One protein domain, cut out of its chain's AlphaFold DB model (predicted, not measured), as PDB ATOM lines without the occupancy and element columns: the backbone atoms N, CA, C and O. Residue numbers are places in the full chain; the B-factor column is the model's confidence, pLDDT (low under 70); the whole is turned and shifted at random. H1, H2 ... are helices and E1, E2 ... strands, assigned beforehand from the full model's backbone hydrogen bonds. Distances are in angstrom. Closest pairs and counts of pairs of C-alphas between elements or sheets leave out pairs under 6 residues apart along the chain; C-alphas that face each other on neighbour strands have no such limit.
ATOM      1  N   ARG A 739     167.017 169.544 159.471       74.06
ATOM      2  CA  ARG A 739     165.630 169.854 159.821       74.06
ATOM      3  C   ARG A 739     165.472 171.298 160.300       74.06
ATOM      4  O   ARG A 739     164.611 172.009 159.787       74.06
ATOM      5  N   SER A 740     166.322 171.727 161.234       77.81
ATOM      6  CA  SER A 740     166.327 173.099 161.771       77.81
ATOM      7  C   SER A 740     166.571 174.156 160.681       77.81
ATOM      8  O   SER A 740     165.806 175.111 160.531       77.81
ATOM      9  N   LEU A 741     167.564 173.919 159.815       79.31
ATOM     10  CA  LEU A 741     167.887 174.804 158.697       79.31
ATOM     11  C   LEU A 741     166.714 174.952 157.720       79.31
ATOM     12  O   LEU A 741     166.386 176.063 157.295       79.31
ATOM     13  N   ALA A 742     166.066 173.834 157.384       79.50
ATOM     14  CA  ALA A 742     164.938 173.830 156.469       79.50
ATOM     15  C   ALA A 742     163.747 174.621 157.038       79.50
ATOM     16  O   ALA A 742     163.211 175.510 156.377       79.50
ATOM     17  N   GLN A 743     163.390 174.375 158.303       84.00
ATOM     18  CA  GLN A 743     162.318 175.092 159.002       84.00
ATOM     19  C   GLN A 743     162.567 176.604 159.070       84.00
ATOM     20  O   GLN A 743     161.626 177.399 159.002       84.00
ATOM     21  N   ARG A 744     163.829 177.028 159.196       84.44
ATOM     22  CA  ARG A 744     164.201 178.447 159.176       84.44
ATOM     23  C   ARG A 744     163.934 179.096 157.817       84.44
ATOM     24  O   ARG A 744     163.313 180.158 157.778       84.44
ATOM     25  N   LEU A 745     164.351 178.473 156.716       86.69
ATOM     26  CA  LEU A 745     164.118 179.013 155.369       86.69
ATOM     27  C   LEU A 745     162.632 179.008 154.993       86.69
ATOM     28  O   LEU A 745     162.148 179.998 154.445       86.69
ATOM     29  N   MET A 746     161.885 177.968 155.375       88.94
ATOM     30  CA  MET A 746     160.433 177.917 155.166       88.94
ATOM     31  C   MET A 746     159.713 179.082 155.846       88.94
ATOM     32  O   MET A 746     158.905 179.764 155.218       88.94
ATOM     33  N   ARG A 747     160.056 179.367 157.110       89.06
ATOM     34  CA  ARG A 747     159.521 180.525 157.845       89.06
ATOM     35  C   ARG A 747     159.921 181.853 157.206       89.06
ATOM     36  O   ARG A 747     159.100 182.763 157.139       89.06
ATOM     37  N   LEU A 748     161.164 181.974 156.737       90.31
ATOM     38  CA  LEU A 748     161.658 183.203 156.119       90.31
ATOM     39  C   LEU A 748     160.905 183.535 154.821       90.31
ATOM     40  O   LEU A 748     160.546 184.698 154.628       90.31
ATOM     41  N   ALA A 749     160.625 182.536 153.979       89.62
ATOM     42  CA  ALA A 749     159.974 182.724 152.679       89.62
ATOM     43  C   ALA A 749     158.578 183.354 152.793       89.62
ATOM     44  O   ALA A 749     158.215 184.193 151.973       89.62
ATOM     45  N   VAL A 750     157.828 183.005 153.844       89.19
ATOM     46  CA  VAL A 750     156.472 183.526 154.106       89.19
ATOM     47  C   VAL A 750     156.437 184.664 155.133       89.19
ATOM     48  O   VAL A 750     155.363 185.090 155.544       89.19
ATOM     49  N   SER A 751     157.598 185.154 155.583       88.19
ATOM     50  CA  SER A 751     157.671 186.243 156.570       88.19
ATOM     51  C   SER A 751     157.431 187.629 155.955       88.19
ATOM     52  O   SER A 751     157.616 187.827 154.752       88.19
ATOM     53  N   GLU A 752     157.137 188.615 156.809       86.38
ATOM     54  CA  GLU A 752     157.023 190.050 156.470       86.38
ATOM     55  C   GLU A 752     158.386 190.753 156.277       86.38
ATOM     56  O   GLU A 752     158.457 191.974 156.126       86.38
ATOM     57  N   THR A 753     159.501 190.012 156.301       86.94
ATOM     58  CA  THR A 753     160.843 190.593 156.125       86.94
ATOM     59  C   THR A 753     160.951 191.239 154.731       86.94
ATOM     60  O   THR A 753     160.570 190.606 153.743       86.94
ATOM     61  N   PRO A 754     161.487 192.464 154.580       86.44
ATOM     62  CA  PRO A 754     161.675 193.062 153.259       86.44
ATOM     63  C   PRO A 754     162.528 192.168 152.337       86.44
ATOM     64  O   PRO A 754     163.446 191.498 152.824       86.44
ATOM     65  N   PRO A 755     162.252 192.123 151.017       88.81
ATOM     66  CA  PRO A 755     163.132 191.452 150.067       88.81
ATOM     67  C   PRO A 755     164.564 191.986 150.174       88.81
ATOM     68  O   PRO A 755     164.768 193.187 150.350       88.81
ATOM     69  N   TRP A 756     165.540 191.087 150.070       90.19
ATOM     70  CA  TRP A 756     166.961 191.414 150.071       90.19
ATOM     71  C   TRP A 756     167.305 192.460 149.001       90.19
ATOM     72  O   TRP A 756     166.780 192.418 147.888       90.19
ATOM     73  N   ASP A 757     168.193 193.392 149.346       84.81
ATOM     74  CA  ASP A 757     168.531 194.566 148.532       84.81
ATOM     75  C   ASP A 757     169.614 194.306 147.473       84.81
ATOM     76  O   ASP A 757     169.887 195.186 146.660       84.81
ATOM     77  N   GLY A 758     170.205 193.106 147.456       81.50
ATOM     78  CA  GLY A 758     171.250 192.717 146.507       81.50
ATOM     79  C   GLY A 758     172.683 192.934 147.002       81.50
ATOM     80  O   GLY A 758     173.626 192.637 146.269       81.50
ATOM     81  N   ASP A 759     172.888 193.422 148.229       80.62
ATOM     82  CA  ASP A 759     174.235 193.593 148.781       80.62
ATOM     83  C   ASP A 759     174.819 192.258 149.262       80.62
ATOM     84  O   ASP A 759     174.473 191.745 150.326       80.62
ATOM     85  N   LEU A 760     175.772 191.716 148.499       71.62
ATOM     86  CA  LEU A 760     176.470 190.457 148.791       71.62
ATOM     87  C   LEU A 760     177.244 190.450 150.125       71.62
ATOM     88  O   LEU A 760     177.755 189.409 150.524       71.62
ATOM     89  N   ARG A 761     177.362 191.572 150.842       68.50
ATOM     90  CA  ARG A 761     178.033 191.620 152.152       68.50
ATOM     91  C   ARG A 761     177.096 191.332 153.332       68.50
ATOM     92  O   ARG A 761     177.585 191.168 154.448       68.50
ATOM     93  N   LYS A 762     175.778 191.254 153.111       71.69
ATOM     94  CA  LYS A 762     174.756 191.074 154.160       71.69
ATOM     95  C   LYS A 762     173.545 190.278 153.650       71.69
ATOM     96  O   LYS A 762     173.190 190.370 152.484       71.69
ATOM     97  N   GLY A 763     172.896 189.498 154.515       75.56
ATOM     98  CA  GLY A 763     171.652 188.773 154.195       75.56
ATOM     99  C   GLY A 763     170.378 189.550 154.543       75.56
ATOM    100  O   GLY A 763     170.441 190.654 155.079       75.56
ATOM    101  N   SER A 764     169.208 188.941 154.309       80.06
ATOM    102  CA  SER A 764     167.925 189.446 154.841       80.06
ATOM    103  C   SER A 764     167.805 189.271 156.358       80.06
ATOM    104  O   SER A 764     166.966 189.914 156.983       80.06
ATOM    105  N   GLN A 765     168.613 188.386 156.947       77.19
ATOM    106  CA  GLN A 765     168.749 188.210 158.393       77.19
ATOM    107  C   GLN A 765     170.226 188.078 158.785       77.19
ATOM    108  O   GLN A 765     171.086 187.865 157.927       77.19
ATOM    109  N   GLU A 766     170.509 188.181 160.086       67.88
ATOM    110  CA  GLU A 766     171.856 188.033 160.640       67.88
ATOM    111  C   GLU A 766     172.466 186.643 160.405       67.88
ATOM    112  O   GLU A 766     171.775 185.625 160.286       67.88
ATOM    113  N   ARG A 767     173.800 186.630 160.343       65.06
ATOM    114  CA  ARG A 767     174.633 185.451 160.119       65.06
ATOM    115  C   ARG A 767     174.531 184.468 161.281       65.06
ATOM    116  O   ARG A 767     174.623 184.870 162.434       65.06
ATOM    117  N   ASP A 768     174.492 183.178 160.963       63.41
ATOM    118  CA  ASP A 768     174.500 182.113 161.963       63.41
ATOM    119  C   ASP A 768     175.485 181.000 161.577       63.41
ATOM    120  O   ASP A 768     175.447 180.448 160.476       63.41
ATOM    121  N   HIS A 769     176.417 180.709 162.483       62.44
ATOM    122  CA  HIS A 769     177.519 179.778 162.258       62.44
ATOM    123  C   HIS A 769     177.156 178.318 162.562       62.44
ATOM    124  O   HIS A 769     177.945 177.425 162.238       62.44
ATOM    125  N   ALA A 770     175.986 178.062 163.157       65.56
ATOM    126  CA  ALA A 770     175.588 176.744 163.642       65.56
ATOM    127  C   ALA A 770     175.668 175.659 162.546       65.56
ATOM    128  O   ALA A 770     176.181 174.565 162.780       65.56
ATOM    129  N   TRP A 771     175.276 175.986 161.309       66.06
ATOM    130  CA  TRP A 771     175.190 175.027 160.196       66.06
ATOM    131  C   TRP A 771     176.432 174.958 159.287       66.06
ATOM    132  O   TRP A 771     176.424 174.231 158.296       66.06
ATOM    133  N   GLN A 772     177.536 175.642 159.622       59.84
ATOM    134  CA  GLN A 772     178.755 175.707 158.781       59.84
ATOM    135  C   GLN A 772     179.436 174.358 158.522       59.84
ATOM    136  O   GLN A 772     180.254 174.228 157.610       59.84
ATOM    137  N   ARG A 773     179.147 173.354 159.356       55.09
ATOM    138  CA  ARG A 773     179.734 172.009 159.266       55.09
ATOM    139  C   ARG A 773     178.851 171.011 158.509       55.09
ATOM    140  O   ARG A 773     179.288 169.875 158.319       55.09
ATOM    141  N   LEU A 774     177.648 171.409 158.088       60.88
ATOM    142  CA  LEU A 774     176.724 170.545 157.358       60.88
ATOM    143  C   LEU A 774     177.129 170.404 155.880       60.88
ATOM    144  O   LEU A 774     177.419 171.384 155.199       60.88
ATOM    145  N   ARG A 775     177.132 169.169 155.360       60.38
ATOM    146  CA  ARG A 775     177.526 168.836 153.976       60.38
ATOM    147  C   ARG A 775     176.300 168.750 153.045       60.38
ATOM    148  O   ARG A 775     175.897 167.653 152.686       60.38
ATOM    149  N   VAL A 776     175.696 169.886 152.664       58.19
ATOM    150  CA  VAL A 776     174.339 169.909 152.043       58.19
ATOM    151  C   VAL A 776     174.301 169.287 150.659       58.19
ATOM    152  O   VAL A 776     173.648 168.266 150.446       58.19
ATOM    153  N   ALA A 777     175.030 169.890 149.724       55.03
ATOM    154  CA  ALA A 777     175.097 169.409 148.355       55.03
ATOM    155  C   ALA A 777     175.690 167.984 148.287       55.03
ATOM    156  O   ALA A 777     175.085 167.139 147.625       55.03
ATOM    157  N   PRO A 778     176.753 167.647 149.059       56.78
ATOM    158  CA  PRO A 778     177.306 166.297 149.068       56.78
ATOM    159  C   PRO A 778     176.417 165.204 149.679       56.78
ATOM    160  O   PRO A 778     176.598 164.047 149.340       56.78
ATOM    161  N   VAL A 779     175.482 165.493 150.587       61.53
ATOM    162  CA  VAL A 779     174.623 164.426 151.142       61.53
ATOM    163  C   VAL A 779     173.416 164.179 150.241       61.53
ATOM    164  O   VAL A 779     173.100 163.026 149.972       61.53
ATOM    165  N   HIS A 780     172.790 165.227 149.696       68.81
ATOM    166  CA  HIS A 780     171.656 165.059 148.781       68.81
ATOM    167  C   HIS A 780     172.079 164.404 147.453       68.81
ATOM    168  O   HIS A 780     171.474 163.422 147.034       68.81
ATOM    169  N   GLY A 781     173.157 164.890 146.823       66.56
ATOM    170  CA  GLY A 781     173.625 164.378 145.528       66.56
ATOM    171  C   GLY A 781     174.292 162.998 145.579       66.56
ATOM    172  O   GLY A 781     174.484 162.379 144.535       66.56
ATOM    173  N   TYR A 782     174.648 162.510 146.773       73.12
ATOM    174  CA  TYR A 782     175.394 161.263 146.956       73.12
ATOM    175  C   TYR A 782     174.756 160.323 147.992       73.12
ATOM    176  O   TYR A 782     175.414 159.387 148.432       73.12
ATOM    177  N   ALA A 783     173.491 160.518 148.386       78.75
ATOM    178  CA  ALA A 783     172.858 159.720 149.444       78.75
ATOM    179  C   ALA A 783     172.932 158.205 149.170       78.75
ATOM    180  O   ALA A 783     173.292 157.424 150.053       78.75
ATOM    181  N   ALA A 784     172.658 157.795 147.926       82.38
ATOM    182  CA  ALA A 784     172.774 156.402 147.500       82.38
ATOM    183  C   ALA A 784     174.230 155.898 147.544       82.38
ATOM    184  O   ALA A 784     174.504 154.799 148.028       82.38
ATOM    185  N   LEU A 785     175.177 156.726 147.098       82.88
ATOM    186  CA  LEU A 785     176.604 156.416 147.143       82.88
ATOM    187  C   LEU A 785     177.112 156.257 148.582       82.88
ATOM    188  O   LEU A 785     177.798 155.289 148.887       82.88
ATOM    189  N   GLU A 786     176.780 157.186 149.474       82.00
ATOM    190  CA  GLU A 786     177.197 157.161 150.878       82.00
ATOM    191  C   GLU A 786     176.591 155.965 151.624       82.00
ATOM    192  O   GLU A 786     177.293 155.317 152.403       82.00
ATOM    193  N   ALA A 787     175.336 155.603 151.328       87.19
ATOM    194  CA  ALA A 787     174.730 154.378 151.843       87.19
ATOM    195  C   ALA A 787     175.493 153.130 151.363       87.19
ATOM    196  O   ALA A 787     175.846 152.272 152.174       87.19
ATOM    197  N   LEU A 788     175.827 153.056 150.068       87.88
ATOM    198  CA  LEU A 788     176.586 151.945 149.488       87.88
ATOM    199  C   LEU A 788     178.015 151.851 150.057       87.88
ATOM    200  O   LEU A 788     178.492 150.763 150.387       87.88
ATOM    201  N   ARG A 789     178.702 152.983 150.236       84.88
ATOM    202  CA  ARG A 789     180.050 153.047 150.829       84.88
ATOM    203  C   ARG A 789     180.060 152.647 152.299       84.88
ATOM    204  O   ARG A 789     180.963 151.925 152.725       84.88
ATOM    205  N   ALA A 790     179.075 153.108 153.071       84.44
ATOM    206  CA  ALA A 790     178.911 152.709 154.465       84.44
ATOM    207  C   ALA A 790     178.641 151.202 154.564       84.44
ATOM    208  O   ALA A 790     179.321 150.512 155.325       84.44
ATOM    209  N   ALA A 791     177.730 150.677 153.735       85.81
ATOM    210  CA  ALA A 791     177.419 149.250 153.677       85.81
ATOM    211  C   ALA A 791     178.647 148.398 153.320       85.81
ATOM    212  O   ALA A 791     178.872 147.369 153.941       85.81
ATOM    213  N   THR A 792     179.485 148.839 152.379       79.25
ATOM    214  CA  THR A 792     180.684 148.097 151.933       79.25
ATOM    215  C   THR A 792     181.942 148.360 152.773       79.25
ATOM    216  O   THR A 792     183.039 147.924 152.405       79.25
ATOM    217  N   GLY A 793     181.810 149.076 153.896       74.00
ATOM    218  CA  GLY A 793     182.902 149.342 154.837       74.00
ATOM    219  C   GLY A 793     184.016 150.238 154.283       74.00
ATOM    220  O   GLY A 793     185.158 150.142 154.732       74.00
ATOM    221  N   LEU A 794     183.718 151.079 153.286       71.50
ATOM    222  CA  LEU A 794     184.695 151.977 152.655       71.50
ATOM    223  C   LEU A 794     184.892 153.291 153.442       71.50
ATOM    224  O   LEU A 794     185.900 153.974 153.265       71.50
ATOM    225  N   THR A 795     183.957 153.663 154.322       66.25
ATOM    226  CA  THR A 795     184.004 154.917 155.094       66.25
ATOM    227  C   THR A 795     184.739 154.757 156.432       66.25
ATOM    228  O   THR A 795     184.428 153.878 157.231       66.25
ATOM    229  N   ARG A 796     185.702 155.653 156.720       57.03
ATOM    230  CA  ARG A 796     186.444 155.680 158.005       57.03
ATOM    231  C   ARG A 796     185.568 155.996 159.225       57.03
ATOM    232  O   ARG A 796     185.895 155.555 160.318       57.03
ATOM    233  N   ASP A 797     184.498 156.768 159.037       66.62
ATOM    234  CA  ASP A 797     183.550 157.184 160.084       66.62
ATOM    235  C   ASP A 797     182.113 156.860 159.643       66.62
ATOM    236  O   ASP A 797     181.260 157.729 159.448       66.62
ATOM    237  N   ALA A 798     181.878 155.575 159.372       71.00
ATOM    238  CA  ALA A 798     180.620 155.089 158.818       71.00
ATOM    239  C   ALA A 798     179.411 155.421 159.708       71.00
ATOM    240  O   ALA A 798     178.357 155.785 159.194       71.00
ATOM    241  N   SER A 799     179.576 155.378 161.034       72.62
ATOM    242  CA  SER A 799     178.523 155.711 161.999       72.62
ATOM    243  C   SER A 799     178.032 157.150 161.853       72.62
ATOM    244  O   SER A 799     176.824 157.386 161.894       72.62
ATOM    245  N   ARG A 800     178.938 158.109 161.623       74.25
ATOM    246  CA  ARG A 800     178.561 159.500 161.357       74.25
ATOM    247  C   ARG A 800     177.815 159.646 160.031       74.25
ATOM    248  O   ARG A 800     176.778 160.300 160.000       74.25
ATOM    249  N   THR A 801     178.312 159.037 158.951       75.25
ATOM    250  CA  THR A 801     177.633 159.067 157.639       75.25
ATOM    251  C   THR A 801     176.217 158.491 157.736       75.25
ATOM    252  O   THR A 801     175.270 159.081 157.225       75.25
ATOM    253  N   VAL A 802     176.049 157.371 158.439       81.94
ATOM    254  CA  VAL A 802     174.743 156.728 158.641       81.94
ATOM    255  C   VAL A 802     173.797 157.616 159.456       81.94
ATOM    256  O   VAL A 802     172.618 157.716 159.119       81.94
ATOM    257  N   ALA A 803     174.299 158.309 160.483       78.19
ATOM    258  CA  ALA A 803     173.506 159.278 161.238       78.19
ATOM    259  C   ALA A 803     173.061 160.473 160.372       78.19
ATOM    260  O   ALA A 803     171.905 160.883 160.442       78.19
ATOM    261  N   GLU A 804     173.938 160.997 159.510       76.50
ATOM    262  CA  GLU A 804     173.604 162.078 158.569       76.50
ATOM    263  C   GLU A 804     172.540 161.636 157.538       76.50
ATOM    264  O   GLU A 804     171.624 162.405 157.242       76.50
ATOM    265  N   LEU A 805     172.597 160.390 157.046       78.88
ATOM    266  CA  LEU A 805     171.575 159.803 156.163       78.88
ATOM    267  C   LEU A 805     170.221 159.609 156.865       78.88
ATOM    268  O   LEU A 805     169.174 159.864 156.270       78.88
ATOM    269  N   ALA A 806     170.227 159.199 158.135       79.69
ATOM    270  CA  ALA A 806     169.010 159.097 158.939       79.69
ATOM    271  C   ALA A 806     168.365 160.473 159.170       79.69
ATOM    272  O   ALA A 806     167.149 160.600 159.110       79.69
ATOM    273  N   GLN A 807     169.170 161.518 159.372       74.88
ATOM    274  CA  GLN A 807     168.664 162.890 159.452       74.88
ATOM    275  C   GLN A 807     168.132 163.388 158.101       74.88
ATOM    276  O   GLN A 807     167.126 164.090 158.075       74.88
ATOM    277  N   TYR A 808     168.765 163.023 156.980       73.06
ATOM    278  CA  TYR A 808     168.279 163.349 155.632       73.06
ATOM    279  C   TYR A 808     166.885 162.762 155.353       73.06
ATOM    280  O   TYR A 808     166.036 163.463 154.804       73.06
ATOM    281  N   ALA A 809     166.624 161.523 155.791       73.88
ATOM    282  CA  ALA A 809     165.318 160.852 155.685       73.88
ATOM    283  C   ALA A 809     164.145 161.678 156.238       73.88
ATOM    284  O   ALA A 809     163.001 161.549 155.809       73.88
ATOM    285  N   ASP A 810     164.481 162.509 157.212       69.81
ATOM    286  CA  ASP A 810     163.607 163.205 158.131       69.81
ATOM    287  C   ASP A 810     163.383 164.683 157.731       69.81
ATOM    288  O   ASP A 810     162.774 165.450 158.489       69.81
ATOM    289  N   CYS A 811     163.902 165.089 156.562       69.62
ATOM    290  CA  CYS A 811     163.939 166.471 156.075       69.62
ATOM    291  C   CYS A 811     162.941 166.769 154.944       69.62
ATOM    292  O   CYS A 811     162.688 165.912 154.100       69.62
ATOM    293  N   PRO A 812     162.431 168.015 154.846       63.19
ATOM    294  CA  PRO A 812     161.423 168.399 153.855       63.19
ATOM    295  C   PRO A 812     161.980 168.645 152.440       63.19
ATOM    296  O   PRO A 812     161.211 168.992 151.554       63.19
ATOM    297  N   PHE A 813     163.284 168.457 152.187       64.94
ATOM    298  CA  PHE A 813     163.919 168.725 150.880       64.94
ATOM    299  C   PHE A 813     163.364 167.894 149.713       64.94
ATOM    300  O   PHE A 813     163.709 168.142 148.568       64.94
ATOM    301  N   ALA A 814     162.525 166.908 150.006       59.97
ATOM    302  CA  ALA A 814     161.925 165.985 149.059       59.97
ATOM    303  C   ALA A 814     160.563 166.446 148.491       59.97
ATOM    304  O   ALA A 814     159.895 165.661 147.824       59.97
ATOM    305  N   SER A 815     160.101 167.666 148.803       66.88
ATOM    306  CA  SER A 815     158.728 168.117 148.510       66.88
ATOM    307  C   SER A 815     158.535 168.845 147.171       66.88
ATOM    308  O   SER A 815     157.442 169.348 146.928       66.88
ATOM    309  N   GLY A 816     159.559 168.956 146.312       73.69
ATOM    310  CA  GLY A 816     159.502 169.760 145.075       73.69
ATOM    311  C   GLY A 816     159.492 171.283 145.300       73.69
ATOM    312  O   GLY A 816     159.611 172.057 144.358       73.69
ATOM    313  N   GLU A 817     159.415 171.724 146.558       87.94
ATOM    314  CA  GLU A 817     159.453 173.133 146.978       87.94
ATOM    315  C   GLU A 817     160.877 173.656 147.222       87.94
ATOM    316  O   GLU A 817     161.076 174.814 147.592       87.94
ATOM    317  N   TRP A 818     161.884 172.803 147.024       86.81
ATOM    318  CA  TRP A 818     163.293 173.112 147.245       86.81
ATOM    319  C   TRP A 818     164.093 172.989 145.958       86.81
ATOM    320  O   TRP A 818     163.869 172.061 145.188       86.81
ATOM    321  N   ARG A 819     165.069 173.871 145.738       83.88
ATOM    322  CA  ARG A 819     166.034 173.747 144.637       83.88
ATOM    323  C   ARG A 819     167.435 174.180 145.049       83.88
ATOM    324  O   ARG A 819     167.596 174.987 145.961       83.88
ATOM    325  N   ILE A 820     168.457 173.672 144.369       82.56
ATOM    326  CA  ILE A 820     169.817 174.217 144.417       82.56
ATOM    327  C   ILE A 820     170.035 175.072 143.173       82.56
ATOM    328  O   ILE A 820     169.765 174.631 142.063       82.56
ATOM    329  N   VAL A 821     170.530 176.291 143.360       82.50
ATOM    330  CA  VAL A 821     170.859 177.240 142.295       82.50
ATOM    331  C   VAL A 821     172.359 177.511 142.306       82.50
ATOM    332  O   VAL A 821     172.940 177.772 143.361       82.50
ATOM    333  N   GLU A 822     172.992 177.452 141.141       81.44
ATOM    334  CA  GLU A 822     174.416 177.719 140.956       81.44
ATOM    335  C   GLU A 822     174.644 179.043 140.223       81.44
ATOM    336  O   GLU A 822     173.950 179.368 139.256       81.44
ATOM    337  N   TYR A 823     175.656 179.784 140.665       79.06
ATOM    338  CA  TYR A 823     176.051 181.078 140.118       79.06
ATOM    339  C   TYR A 823     177.549 181.118 139.825       79.06
ATOM    340  O   TYR A 823     178.356 180.617 140.609       79.06
ATOM    341  N   THR A 824     177.946 181.792 138.749       73.25
ATOM    342  CA  THR A 824     179.359 182.088 138.472       73.25
ATOM    343  C   THR A 824     179.705 183.474 139.000       73.25
ATOM    344  O   THR A 824     179.026 184.449 138.684       73.25
ATOM    345  N   LEU A 825     180.769 183.575 139.800       67.44
ATOM    346  CA  LEU A 825     181.283 184.848 140.309       67.44
ATOM    347  C   LEU A 825     182.660 185.156 139.701       67.44
ATOM    348  O   LEU A 825     183.510 184.264 139.673       67.44
ATOM    349  N   PRO A 826     182.940 186.412 139.307       64.06
ATOM    350  CA  PRO A 826     184.288 186.826 138.934       64.06
ATOM    351  C   PRO A 826     185.290 186.612 140.079       64.06
ATOM    352  O   PRO A 826     184.995 186.891 141.245       64.06
ATOM    353  N   THR A 827     186.512 186.176 139.754       55.41
ATOM    354  CA  THR A 827     187.584 185.891 140.730       55.41
ATOM    355  C   THR A 827     187.914 187.095 141.623       55.41
ATOM    356  O   THR A 827     188.220 186.924 142.804       55.41
ATOM    357  N   ALA A 828     187.833 188.316 141.086       56.19
ATOM    358  CA  ALA A 828     188.045 189.553 141.840       56.19
ATOM    359  C   ALA A 828     186.951 189.770 142.897       56.19
ATOM    360  O   ALA A 828     187.264 190.072 144.048       56.19
ATOM    361  N   THR A 829     185.690 189.526 142.533       59.59
ATOM    362  CA  THR A 829     184.548 189.584 143.450       59.59
ATOM    363  C   THR A 829     184.692 188.508 144.526       59.59
ATOM    364  O   THR A 829     184.628 188.831 145.706       59.59
ATOM    365  N   MET A 830     185.024 187.257 144.164       58.22
ATOM    366  CA  MET A 830     185.264 186.177 145.141       58.22
ATOM    367  C   MET A 830     186.327 186.520 146.197       58.22
ATOM    368  O   MET A 830     186.165 186.151 147.356       58.22
ATOM    369  N   ARG A 831     187.422 187.196 145.819       53.00
ATOM    370  CA  ARG A 831     188.508 187.558 146.755       53.00
ATOM    371  C   ARG A 831     188.123 188.670 147.731       53.00
ATOM    372  O   ARG A 831     188.742 188.780 148.784       53.00
ATOM    373  N   GLN A 832     187.147 189.498 147.369       50.44
ATOM    374  CA  GLN A 832     186.693 190.641 148.163       50.44
ATOM    375  C   GLN A 832     185.506 190.313 149.073       50.44
ATOM    376  O   GLN A 832     185.136 191.136 149.908       50.44
ATOM    377  N   LEU A 833     184.895 189.138 148.908       54.12
ATOM    378  CA  LEU A 833     183.740 188.718 149.687       54.12
ATOM    379  C   LEU A 833     184.214 188.120 151.025       54.12
ATOM    380  O   LEU A 833     184.777 187.019 151.029       54.12
ATOM    381  N   PRO A 834     184.009 188.797 152.174       48.47
ATOM    382  CA  PRO A 834     184.176 188.142 153.463       48.47
ATOM    383  C   PRO A 834     183.190 186.980 153.510       48.47
ATOM    384  O   PRO A 834     182.035 187.159 153.146       48.47
ATOM    385  N   ALA A 835     183.671 185.800 153.906       51.25
ATOM    386  CA  ALA A 835     182.942 184.539 154.036       51.25
ATOM    387  C   ALA A 835     181.403 184.635 153.877       51.25
ATOM    388  O   ALA A 835     180.678 184.566 154.870       51.25
ATOM    389  N   LEU A 836     180.919 184.723 152.630       47.72
ATOM    390  CA  LEU A 836     179.507 184.793 152.192       47.72
ATOM    391  C   LEU A 836     178.615 183.650 152.719       47.72
ATOM    392  O   LEU A 836     177.419 183.583 152.458       47.72
ATOM    393  N   TYR A 837     179.216 182.710 153.432       58.06
ATOM    394  CA  TYR A 837     178.898 181.298 153.434       58.06
ATOM    395  C   TYR A 837     177.780 180.870 154.394       58.06
ATOM    396  O   TYR A 837     177.701 179.687 154.698       58.06
ATOM    397  N   THR A 838     176.940 181.789 154.887       61.16
ATOM    398  CA  THR A 838     175.856 181.469 155.848       61.16
ATOM    399  C   THR A 838     174.737 182.525 155.931       61.16
ATOM    400  O   THR A 838     174.077 182.630 156.964       61.16
ATOM    401  N   TRP A 839     174.531 183.368 154.915       72.31
ATOM    402  CA  TRP A 839     173.494 184.411 154.972       72.31
ATOM    403  C   TRP A 839     172.179 183.921 154.353       72.31
ATOM    404  O   TRP A 839     172.162 183.630 153.154       72.31
ATOM    405  N   PRO A 840     171.076 183.826 155.118       83.69
ATOM    406  CA  PRO A 840     169.772 183.575 154.534       83.69
ATOM    407  C   PRO A 840     169.234 184.867 153.901       83.69
ATOM    408  O   PRO A 840     169.294 185.957 154.481       83.69
ATOM    409  N   ILE A 841     168.700 184.744 152.696       87.38
ATOM    410  CA  ILE A 841     168.113 185.827 151.913       87.38
ATOM    411  C   ILE A 841     166.645 185.527 151.650       87.38
ATOM    412  O   ILE A 841     166.253 184.379 151.454       87.38
ATOM    413  N   ARG A 842     165.822 186.567 151.645       90.31
ATOM    414  CA  ARG A 842     164.412 186.502 151.276       90.31
ATOM    415  C   ARG A 842     164.222 187.257 149.971       90.31
ATOM    416  O   ARG A 842     164.627 188.412 149.860       90.31
ATOM    417  N   THR A 843     163.580 186.633 148.998       89.19
ATOM    418  CA  THR A 843     163.148 187.297 147.766       89.19
ATOM    419  C   THR A 843     161.697 187.775 147.924       89.19
ATOM    420  O   THR A 843     161.170 187.872 149.036       89.19
ATOM    421  N   ARG A 844     161.018 188.118 146.826       86.31
ATOM    422  CA  ARG A 844     159.569 188.368 146.866       86.31
ATOM    423  C   ARG A 844     158.734 187.090 146.997       86.31
ATOM    424  O   ARG A 844     157.600 187.194 147.439       86.31
ATOM    425  N   ALA A 845     159.271 185.935 146.601       86.38
ATOM    426  CA  ALA A 845     158.516 184.682 146.481       86.38
ATOM    427  C   ALA A 845     159.205 183.464 147.129       86.38
ATOM    428  O   ALA A 845     158.629 182.384 147.169       86.38
ATOM    429  N   SER A 846     160.432 183.610 147.632       92.12
ATOM    430  CA  SER A 846     161.258 182.501 148.118       92.12
ATOM    431  C   SER A 846     162.215 182.930 149.233       92.12
ATOM    432  O   SER A 846     162.396 184.122 149.507       92.12
ATOM    433  N   ALA A 847     162.855 181.955 149.873       91.44
ATOM    434  CA  ALA A 847     164.006 182.159 150.746       91.44
ATOM    435  C   ALA A 847     165.173 181.286 150.294       91.44
ATOM    436  O   ALA A 847     164.974 180.153 149.874       91.44
ATOM    437  N   ALA A 848     166.395 181.792 150.404       88.94
ATOM    438  CA  ALA A 848     167.591 181.115 149.929       88.94
ATOM    439  C   ALA A 848     168.754 181.227 150.919       88.94
ATOM    440  O   ALA A 848     168.794 182.135 151.743       88.94
ATOM    441  N   LEU A 849     169.712 180.308 150.837       84.62
ATOM    442  CA  LEU A 849     170.910 180.259 151.667       84.62
ATOM    443  C   LEU A 849     172.125 179.863 150.832       84.62
ATOM    444  O   LEU A 849     172.122 178.828 150.171       84.62
ATOM    445  N   VAL A 850     173.197 180.644 150.930       76.50
ATOM    446  CA  VAL A 850     174.497 180.306 150.335       76.50
ATOM    447  C   VAL A 850     175.165 179.169 151.121       76.50
ATOM    448  O   VAL A 850     175.296 179.256 152.340       76.50
ATOM    449  N   LEU A 851     175.622 178.119 150.434       69.12
ATOM    450  CA  LEU A 851     176.214 176.925 151.051       69.12
ATOM    451  C   LEU A 851     177.743 177.042 151.230       69.12
ATOM    452  O   LEU A 851     178.447 177.501 150.329       69.12
ATOM    453  N   GLN A 852     178.278 176.592 152.377       58.16
ATOM    454  CA  GLN A 852     179.724 176.520 152.642       58.16
ATOM    455  C   GLN A 852     180.318 175.177 152.188       58.16
ATOM    456  O   GLN A 852     179.947 174.130 152.711       58.16
ATOM    457  N   GLU A 853     181.329 175.197 151.314       54.06
ATOM    458  CA  GLU A 853     182.151 174.017 151.006       54.06
ATOM    459  C   GLU A 853     183.625 174.274 151.373       54.06
ATOM    460  O   GLU A 853     184.201 175.325 151.083       54.06
ATOM    461  N   ARG A 854     184.236 173.329 152.099       42.28
ATOM    462  CA  ARG A 854     185.594 173.452 152.653       42.28
ATOM    463  C   ARG A 854     186.625 173.415 151.514       42.28
ATOM    464  O   ARG A 854     186.794 172.380 150.880       42.28
ATOM    465  N   ARG A 855     187.368 174.506 151.299       45.81
ATOM    466  CA  ARG A 855     188.567 174.488 150.444       45.81
ATOM    467  C   ARG A 855     189.700 173.751 151.159       45.81
ATOM    468  O   ARG A 855     190.044 174.102 152.286       45.81
ATOM    469  N   THR A 856     190.327 172.782 150.502       37.59
ATOM    470  CA  THR A 856     191.717 172.429 150.816       37.59
ATOM    471  C   THR A 856     192.632 173.465 150.163       37.59
ATOM    472  O   THR A 856     192.326 173.988 149.090       37.59
ATOM    473  N   ALA A 857     193.759 173.789 150.803       34.34
ATOM    474  CA  ALA A 857     194.692 174.816 150.323       34.34
ATOM    475  C   ALA A 857     195.220 174.559 148.891       34.34
ATOM    476  O   ALA A 857     195.656 175.491 148.224       34.34
ATOM    477  N   SER A 858     195.135 173.317 148.404       36.09
ATOM    478  CA  SER A 858     195.576 172.897 147.072       36.09
ATOM    479  C   SER A 858     194.638 173.288 145.918       36.09
ATOM    480  O   SER A 858     195.109 173.385 144.792       36.09
ATOM    481  N   VAL A 859     193.346 173.555 146.167       38.12
ATOM    482  CA  VAL A 859     192.318 173.788 145.114       38.12
ATOM    483  C   VAL A 859     191.992 175.285 144.940       38.12
ATOM    484  O   VAL A 859     191.101 175.682 144.201       38.12
ATOM    485  N   ALA A 860     192.728 176.176 145.609       39.03
ATOM    486  CA  ALA A 860     192.424 177.611 145.668       39.03
ATOM    487  C   ALA A 860     192.594 178.395 144.342       39.03
ATOM    488  O   ALA A 860     192.453 179.620 144.356       39.03
ATOM    489  N   ARG A 861     192.914 177.728 143.222       42.38
ATOM    490  CA  ARG A 861     193.213 178.356 141.922       42.38
ATOM    491  C   ARG A 861     192.065 178.315 140.900       42.38
ATOM    492  O   ARG A 861     192.136 179.080 139.946       42.38
ATOM    493  N   GLU A 862     191.012 177.523 141.106       46.53
ATOM    494  CA  GLU A 862     189.880 177.421 140.165       46.53
ATOM    495  C   GLU A 862     188.647 178.240 140.620       46.53
ATOM    496  O   GLU A 862     188.341 178.284 141.821       46.53
ATOM    497  N   PRO A 863     187.911 178.897 139.697       51.12
ATOM    498  CA  PRO A 863     186.629 179.528 139.997       51.12
ATOM    499  C   PRO A 863     185.548 178.453 140.195       51.12
ATOM    500  O   PRO A 863     185.029 177.883 139.242       51.12
ATOM    501  N   VAL A 864     185.206 178.162 141.451       54.75
ATOM    502  CA  VAL A 864     184.120 177.230 141.804       54.75
ATOM    503  C   VAL A 864     182.781 177.984 141.820       54.75
ATOM    504  O   VAL A 864     182.722 179.050 142.445       54.75
ATOM    505  N   PRO A 865     181.709 177.473 141.182       63.97
ATOM    506  CA  PRO A 865     180.402 178.125 141.210       63.97
ATOM    507  C   PRO A 865     179.866 178.252 142.645       63.97
ATOM    508  O   PRO A 865     180.028 177.358 143.479       63.97
ATOM    509  N   LEU A 866     179.224 179.381 142.941       73.19
ATOM    510  CA  LEU A 866     178.538 179.629 144.205       73.19
ATOM    511  C   LEU A 866     177.221 178.846 144.223       73.19
ATOM    512  O   LEU A 866     176.392 179.037 143.335       73.19
ATOM    513  N   ARG A 867     177.004 178.017 145.248       77.06
ATOM    514  CA  ARG A 867     175.755 177.261 145.425       77.06
ATOM    515  C   ARG A 867     174.826 177.897 146.441       77.06
ATOM    516  O   ARG A 867     175.253 178.275 147.535       77.06
ATOM    517  N   VAL A 868     173.547 177.920 146.098       81.50
ATOM    518  CA  VAL A 868     172.467 178.464 146.915       81.50
ATOM    519  C   VAL A 868     171.367 177.418 147.048       81.50
ATOM    520  O   VAL A 868     170.861 176.928 146.048       81.50
ATOM    521  N   LEU A 869     170.984 177.073 148.275       83.56
ATOM    522  CA  LEU A 869     169.778 176.297 148.552       83.56
ATOM    523  C   LEU A 869     168.590 177.258 148.639       83.56
ATOM    524  O   LEU A 869     168.627 178.171 149.455       83.56
ATOM    525  N   GLU A 870     167.548 177.056 147.843       89.00
ATOM    526  CA  GLU A 870     166.346 177.889 147.810       89.00
ATOM    527  C   GLU A 870     165.091 177.078 148.139       89.00
ATOM    528  O   GLU A 870     164.936 175.944 147.691       89.00
ATOM    529  N   TYR A 871     164.187 177.694 148.893       90.38
ATOM    530  CA  TYR A 871     162.839 177.233 149.181       90.38
ATOM    531  C   TYR A 871     161.812 178.228 148.639       90.38
ATOM    532  O   TYR A 871     161.884 179.418 148.960       90.38
ATOM    533  N   ALA A 872     160.833 177.740 147.881       91.12
ATOM    534  CA  ALA A 872     159.677 178.513 147.435       91.12
ATOM    535  C   ALA A 872     158.385 177.785 147.848       91.12
ATOM    536  O   ALA A 872     158.204 176.626 147.464       91.12
ATOM    537  N   PRO A 873     157.476 178.427 148.609       89.25
ATOM    538  CA  PRO A 873     156.189 177.832 148.959       89.25
ATOM    539  C   PRO A 873     155.429 177.383 147.704       89.25
ATOM    540  O   PRO A 873     155.283 178.167 146.767       89.25
ATOM    541  N   GLY A 874     154.962 176.134 147.664       84.06
ATOM    542  CA  GLY A 874     154.258 175.578 146.502       84.06
ATOM    543  C   GLY A 874     155.134 175.250 145.284       84.06
ATOM    544  O   GLY A 874     154.600 174.763 144.293       84.06
ATOM    545  N   GLY A 875     156.455 175.477 145.342       85.75
ATOM    546  CA  GLY A 875     157.392 175.172 144.249       85.75
ATOM    547  C   GLY A 875     157.460 176.219 143.129       85.75
ATOM    548  O   GLY A 875     158.111 175.983 142.111       85.75
ATOM    549  N   ASP A 876     156.840 177.388 143.308       87.75
ATOM    550  CA  ASP A 876     156.839 178.471 142.316       87.75
ATOM    551  C   ASP A 876     158.133 179.300 142.382       87.75
ATOM    552  O   ASP A 876     158.219 180.353 143.021       87.75
ATOM    553  N   PHE A 877     159.179 178.822 141.712       89.62
ATOM    554  CA  PHE A 877     160.479 179.486 141.735       89.62
ATOM    555  C   PHE A 877     160.622 180.630 140.707       89.62
ATOM    556  O   PHE A 877     160.346 180.433 139.520       89.62
ATOM    557  N   PRO A 878     161.173 181.804 141.085       82.75
ATOM    558  CA  PRO A 878     161.470 182.877 140.135       82.75
ATOM    559  C   PRO A 878     162.517 182.474 139.083       82.75
ATOM    560  O   PRO A 878     163.560 181.903 139.424       82.75
ATOM    561  N   ALA A 879     162.276 182.853 137.822       82.12
ATOM    562  CA  ALA A 879     163.179 182.578 136.697       82.12
ATOM    563  C   ALA A 879     164.550 183.269 136.836       82.12
ATOM    564  O   ALA A 879     165.569 182.656 136.551       82.12
ATOM    565  N   ALA A 880     164.581 184.502 137.355       84.19
ATOM    566  CA  ALA A 880     165.821 185.253 137.601       84.19
ATOM    567  C   ALA A 880     166.637 184.724 138.805       84.19
ATOM    568  O   ALA A 880     167.744 185.174 139.076       84.19
ATOM    569  N   GLY A 881     166.091 183.764 139.559       88.25
ATOM    570  CA  GLY A 881     166.750 183.161 140.714       88.25
ATOM    571  C   GLY A 881     166.887 184.061 141.952       88.25
ATOM    572  O   GLY A 881     166.539 185.244 141.936       88.25
ATOM    573  N   PRO A 882     167.384 183.495 143.065       89.25
ATOM    574  CA  PRO A 882     167.398 184.164 144.360       89.25
ATOM    575  C   PRO A 882     168.392 185.326 144.473       89.25
ATOM    576  O   PRO A 882     168.182 186.216 145.294       89.25
ATOM    577  N   LEU A 883     169.445 185.356 143.647       87.88
ATOM    578  CA  LEU A 883     170.460 186.417 143.647       87.88
ATOM    579  C   LEU A 883     170.254 187.516 142.589       87.88
ATOM    580  O   LEU A 883     171.129 188.368 142.434       87.88
ATOM    581  N   ALA A 884     169.100 187.562 141.916       88.62
ATOM    582  CA  ALA A 884     168.810 188.546 140.865       88.62
ATOM    583  C   ALA A 884     169.014 190.008 141.309       88.62
ATOM    584  O   ALA A 884     169.483 190.841 140.538       88.62
ATOM    585  N   ALA A 885     168.699 190.330 142.571       85.94
ATOM    586  CA  ALA A 885     168.870 191.678 143.124       85.94
ATOM    587  C   ALA A 885     170.341 192.139 143.153       85.94
ATOM    588  O   ALA A 885     170.604 193.334 143.081       85.94
ATOM    589  N   ALA A 886     171.295 191.201 143.201       81.88
ATOM    590  CA  ALA A 886     172.729 191.475 143.093       81.88
ATOM    591  C   ALA A 886     173.220 191.574 141.635       81.88
ATOM    592  O   ALA A 886     174.424 191.670 141.400       81.88
ATOM    593  N   GLY A 887     172.312 191.508 140.654       83.88
ATOM    594  CA  GLY A 887     172.644 191.470 139.230       83.88
ATOM    595  C   GLY A 887     173.249 190.139 138.776       83.88
ATOM    596  O   GLY A 887     173.959 190.112 137.772       83.88
ATOM    597  N   LEU A 888     173.022 189.055 139.526       83.94
ATOM    598  CA  LEU A 888     173.535 187.724 139.208       83.94
ATOM    599  C   LEU A 888     172.446 186.860 138.580       83.94
ATOM    600  O   LEU A 888     171.391 186.649 139.178       83.94
ATOM    601  N   GLU A 889     172.757 186.295 137.420       84.12
ATOM    602  CA  GLU A 889     171.888 185.352 136.724       84.12
ATOM    603  C   GLU A 889     172.257 183.901 137.086       84.12
ATOM    604  O   GLU A 889     173.451 183.569 137.148       84.12
ATOM    605  N   PRO A 890     171.271 183.020 137.342       85.12
ATOM    606  CA  PRO A 890     171.504 181.600 137.569       85.12
ATOM    607  C   PRO A 890     172.186 180.947 136.372       85.12
ATOM    608  O   PRO A 890     171.738 181.077 135.236       85.12
ATOM    609  N   VAL A 891     173.235 180.177 136.637       79.38
ATOM    610  CA  VAL A 891     173.867 179.315 135.628       79.38
ATOM    611  C   VAL A 891     173.113 177.997 135.530       79.38
ATOM    612  O   VAL A 891     172.941 177.441 134.448       79.38
ATOM    613  N   ARG A 892     172.665 177.491 136.681       77.81
ATOM    614  CA  ARG A 892     171.956 176.222 136.807       77.81
ATOM    615  C   ARG A 892     170.997 176.277 137.989       77.81
ATOM    616  O   ARG A 892     171.295 176.923 138.989       77.81
ATOM    617  N   ALA A 893     169.859 175.599 137.882       82.19
ATOM    618  CA  ALA A 893     168.910 175.435 138.973       82.19
ATOM    619  C   ALA A 893     168.298 174.030 138.914       82.19
ATOM    620  O   ALA A 893     167.708 173.668 137.900       82.19
ATOM    621  N   ASP A 894     168.429 173.258 139.989       76.50
ATOM    622  CA  ASP A 894     167.937 171.883 140.091       76.50
ATOM    623  C   ASP A 894     166.961 171.766 141.264       76.50
ATOM    624  O   ASP A 894     167.347 171.984 142.416       76.50
ATOM    625  N   VAL A 895     165.699 171.424 140.985       82.44
ATOM    626  CA  VAL A 895     164.712 171.099 142.028       82.44
ATOM    627  C   VAL A 895     165.153 169.818 142.738       82.44
ATOM    628  O   VAL A 895     165.581 168.858 142.100       82.44
ATOM    629  N   LEU A 896     165.095 169.822 144.068       75.88
ATOM    630  CA  LEU A 896     165.500 168.693 144.894       75.88
ATOM    631  C   LEU A 896     164.385 167.652 144.927       75.88
ATOM    632  O   LEU A 896     163.297 167.889 145.453       75.88
ATOM    633  N   GLU A 897     164.697 166.475 144.400       72.75
ATOM    634  CA  GLU A 897     163.853 165.289 144.484       72.75
ATOM    635  C   GLU A 897     164.514 164.255 145.409       72.75
ATOM    636  O   GLU A 897     165.743 164.129 145.432       72.75
ATOM    637  N   PRO A 898     163.743 163.512 146.220       68.06
ATOM    638  CA  PRO A 898     164.314 162.467 147.057       68.06
ATOM    639  C   PRO A 898     164.900 161.353 146.186       68.06
ATOM    640  O   PRO A 898     164.191 160.764 145.376       68.06
ATOM    641  N   ALA A 899     166.164 160.986 146.422       69.31
ATOM    642  CA  ALA A 899     166.771 159.837 145.743       69.31
ATOM    643  C   ALA A 899     166.008 158.527 146.034       69.31
ATOM    644  O   ALA A 899     165.862 157.674 145.165       69.31
ATOM    645  N   ARG A 900     165.498 158.379 147.267       77.81
ATOM    646  CA  ARG A 900     164.639 157.277 147.735       77.81
ATOM    647  C   ARG A 900     163.650 157.789 148.789       77.81
ATOM    648  O   ARG A 900     163.931 158.814 149.414       77.81
ATOM    649  N   PRO A 901     162.536 157.076 149.054       82.88
ATOM    650  CA  PRO A 901     161.655 157.397 150.175       82.88
ATOM    651  C   PRO A 901     162.440 157.475 151.490       82.88
ATOM    652  O   PRO A 901     163.244 156.586 151.770       82.88
ATOM    653  N   GLY A 902     162.188 158.493 152.319       80.44
ATOM    654  CA  GLY A 902     162.915 158.693 153.583       80.44
ATOM    655  C   GLY A 902     162.920 157.450 154.482       80.44
ATOM    656  O   GLY A 902     163.961 157.068 155.014       80.44
ATOM    657  N   SER A 903     161.802 156.716 154.529       85.94
ATOM    658  CA  SER A 903     161.674 155.455 155.271       85.94
ATOM    659  C   SER A 903     162.741 154.409 154.921       85.94
ATOM    660  O   SER A 903     163.088 153.588 155.768       85.94
TER     661      SER A 903
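Overview. This is residues 739 to 903 of the 1265 residues of an uncharacterized protein of Streptomyces sp. CNZ279 (UniProt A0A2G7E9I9). A strongly twisted sheet of five strands has H1 slantwise over one face, and a small head of H2, H3 and H4 lies off to one side of it, with H3 and H4 as a helical hairpin. Beyond one end of the strands reach two excursions, the loop of residues 851 to 865, whose residues 855 to 860 stick out free, and the link that holds H5. The 165 printed residues have five named helices and five named strands, in the order H1 H2 H3 H4 E1 H5 E2 E3 E4 E5. The sheet's order is E2 E3 E4 E1 E5, antiparallel throughout; the class is mixed, with 66 residues, under half, in named elements. The whole is compact, with a radius of gyration of the C-alphas of 16.3 A and spans of 47 by 40 by 27 A.

Arrangement. E2, residues 840 to 842, E3, residues 847 to 850, and E4, residues 866 to 871, form a meander, each strand the antiparallel neighbour of the one before. E2 and E3 are a hairpin, with N 841 and O 848 2.8 A apart. E3 and E4 are a hairpin too, with N 849 and O 869 at 2.8 A. E1, residues 818 to 823, is the antiparallel neighbour of E4, with N 821 and O 868 at 2.8 A. The edge strand E5, residues 892 to 895, runs antiparallel to E1 at 171 degrees, with N 820 and O 894 at 2.8 A. H1, residues 739 to 749, is on one face of this sheet at a height of 8.4 A, giving two layers, a helix on one face of a sheet. It runs slantwise to the strands, at 44 degrees to E4 on the local plane; the closest C-alphas of H1 and E3 are those of Ala 749 and Ala 847, 4.5 A apart. H2, residues 776 to 780, only grazes the sheet with residues 776 to 777. H4, residues 798 to 809, touches H2 with residues 804 to 808 alone, closest at the C-alphas of Val 779 and Leu 805, 7.5 A. H3, residues 783 to 791, and H4 are a helical hairpin; they run opposite ways at a shallow tilt of 33 degrees, only just short of steep, and touch, closest at the C-alphas of Ala 790 and Ala 798, 5.2 A. H5, residues 827 to 832, touches no helix and is not on the sheet. In H1, H2, H3, H4 and H5 every O i to N i+4 pair is within hydrogen-bond range.

Along the chain. H1 begins at C-alpha 739, (165.630, 169.854, 159.821), and is 15.8 A long. H4, E1 and E4 are each 16.6 A long from first to last C-alpha, and H3 is 12.2 A. E4 begins at C-alpha 866, (178.538, 179.629, 144.205), and E5 ends at C-alpha 895, (164.712, 171.099, 142.028).

Size, cuts and confidence. The C-alphas farthest apart are those of Pro 754 and Thr 792, at 48.8 A. The printed part has no cut. The links H1 to H2, E3 to E4 and E4 to E5 are long. The mean pLDDT of the printed part is 73.8; 57 residues are under 70, among them residues 766 to 781, 825 to 838 and 851 to 865.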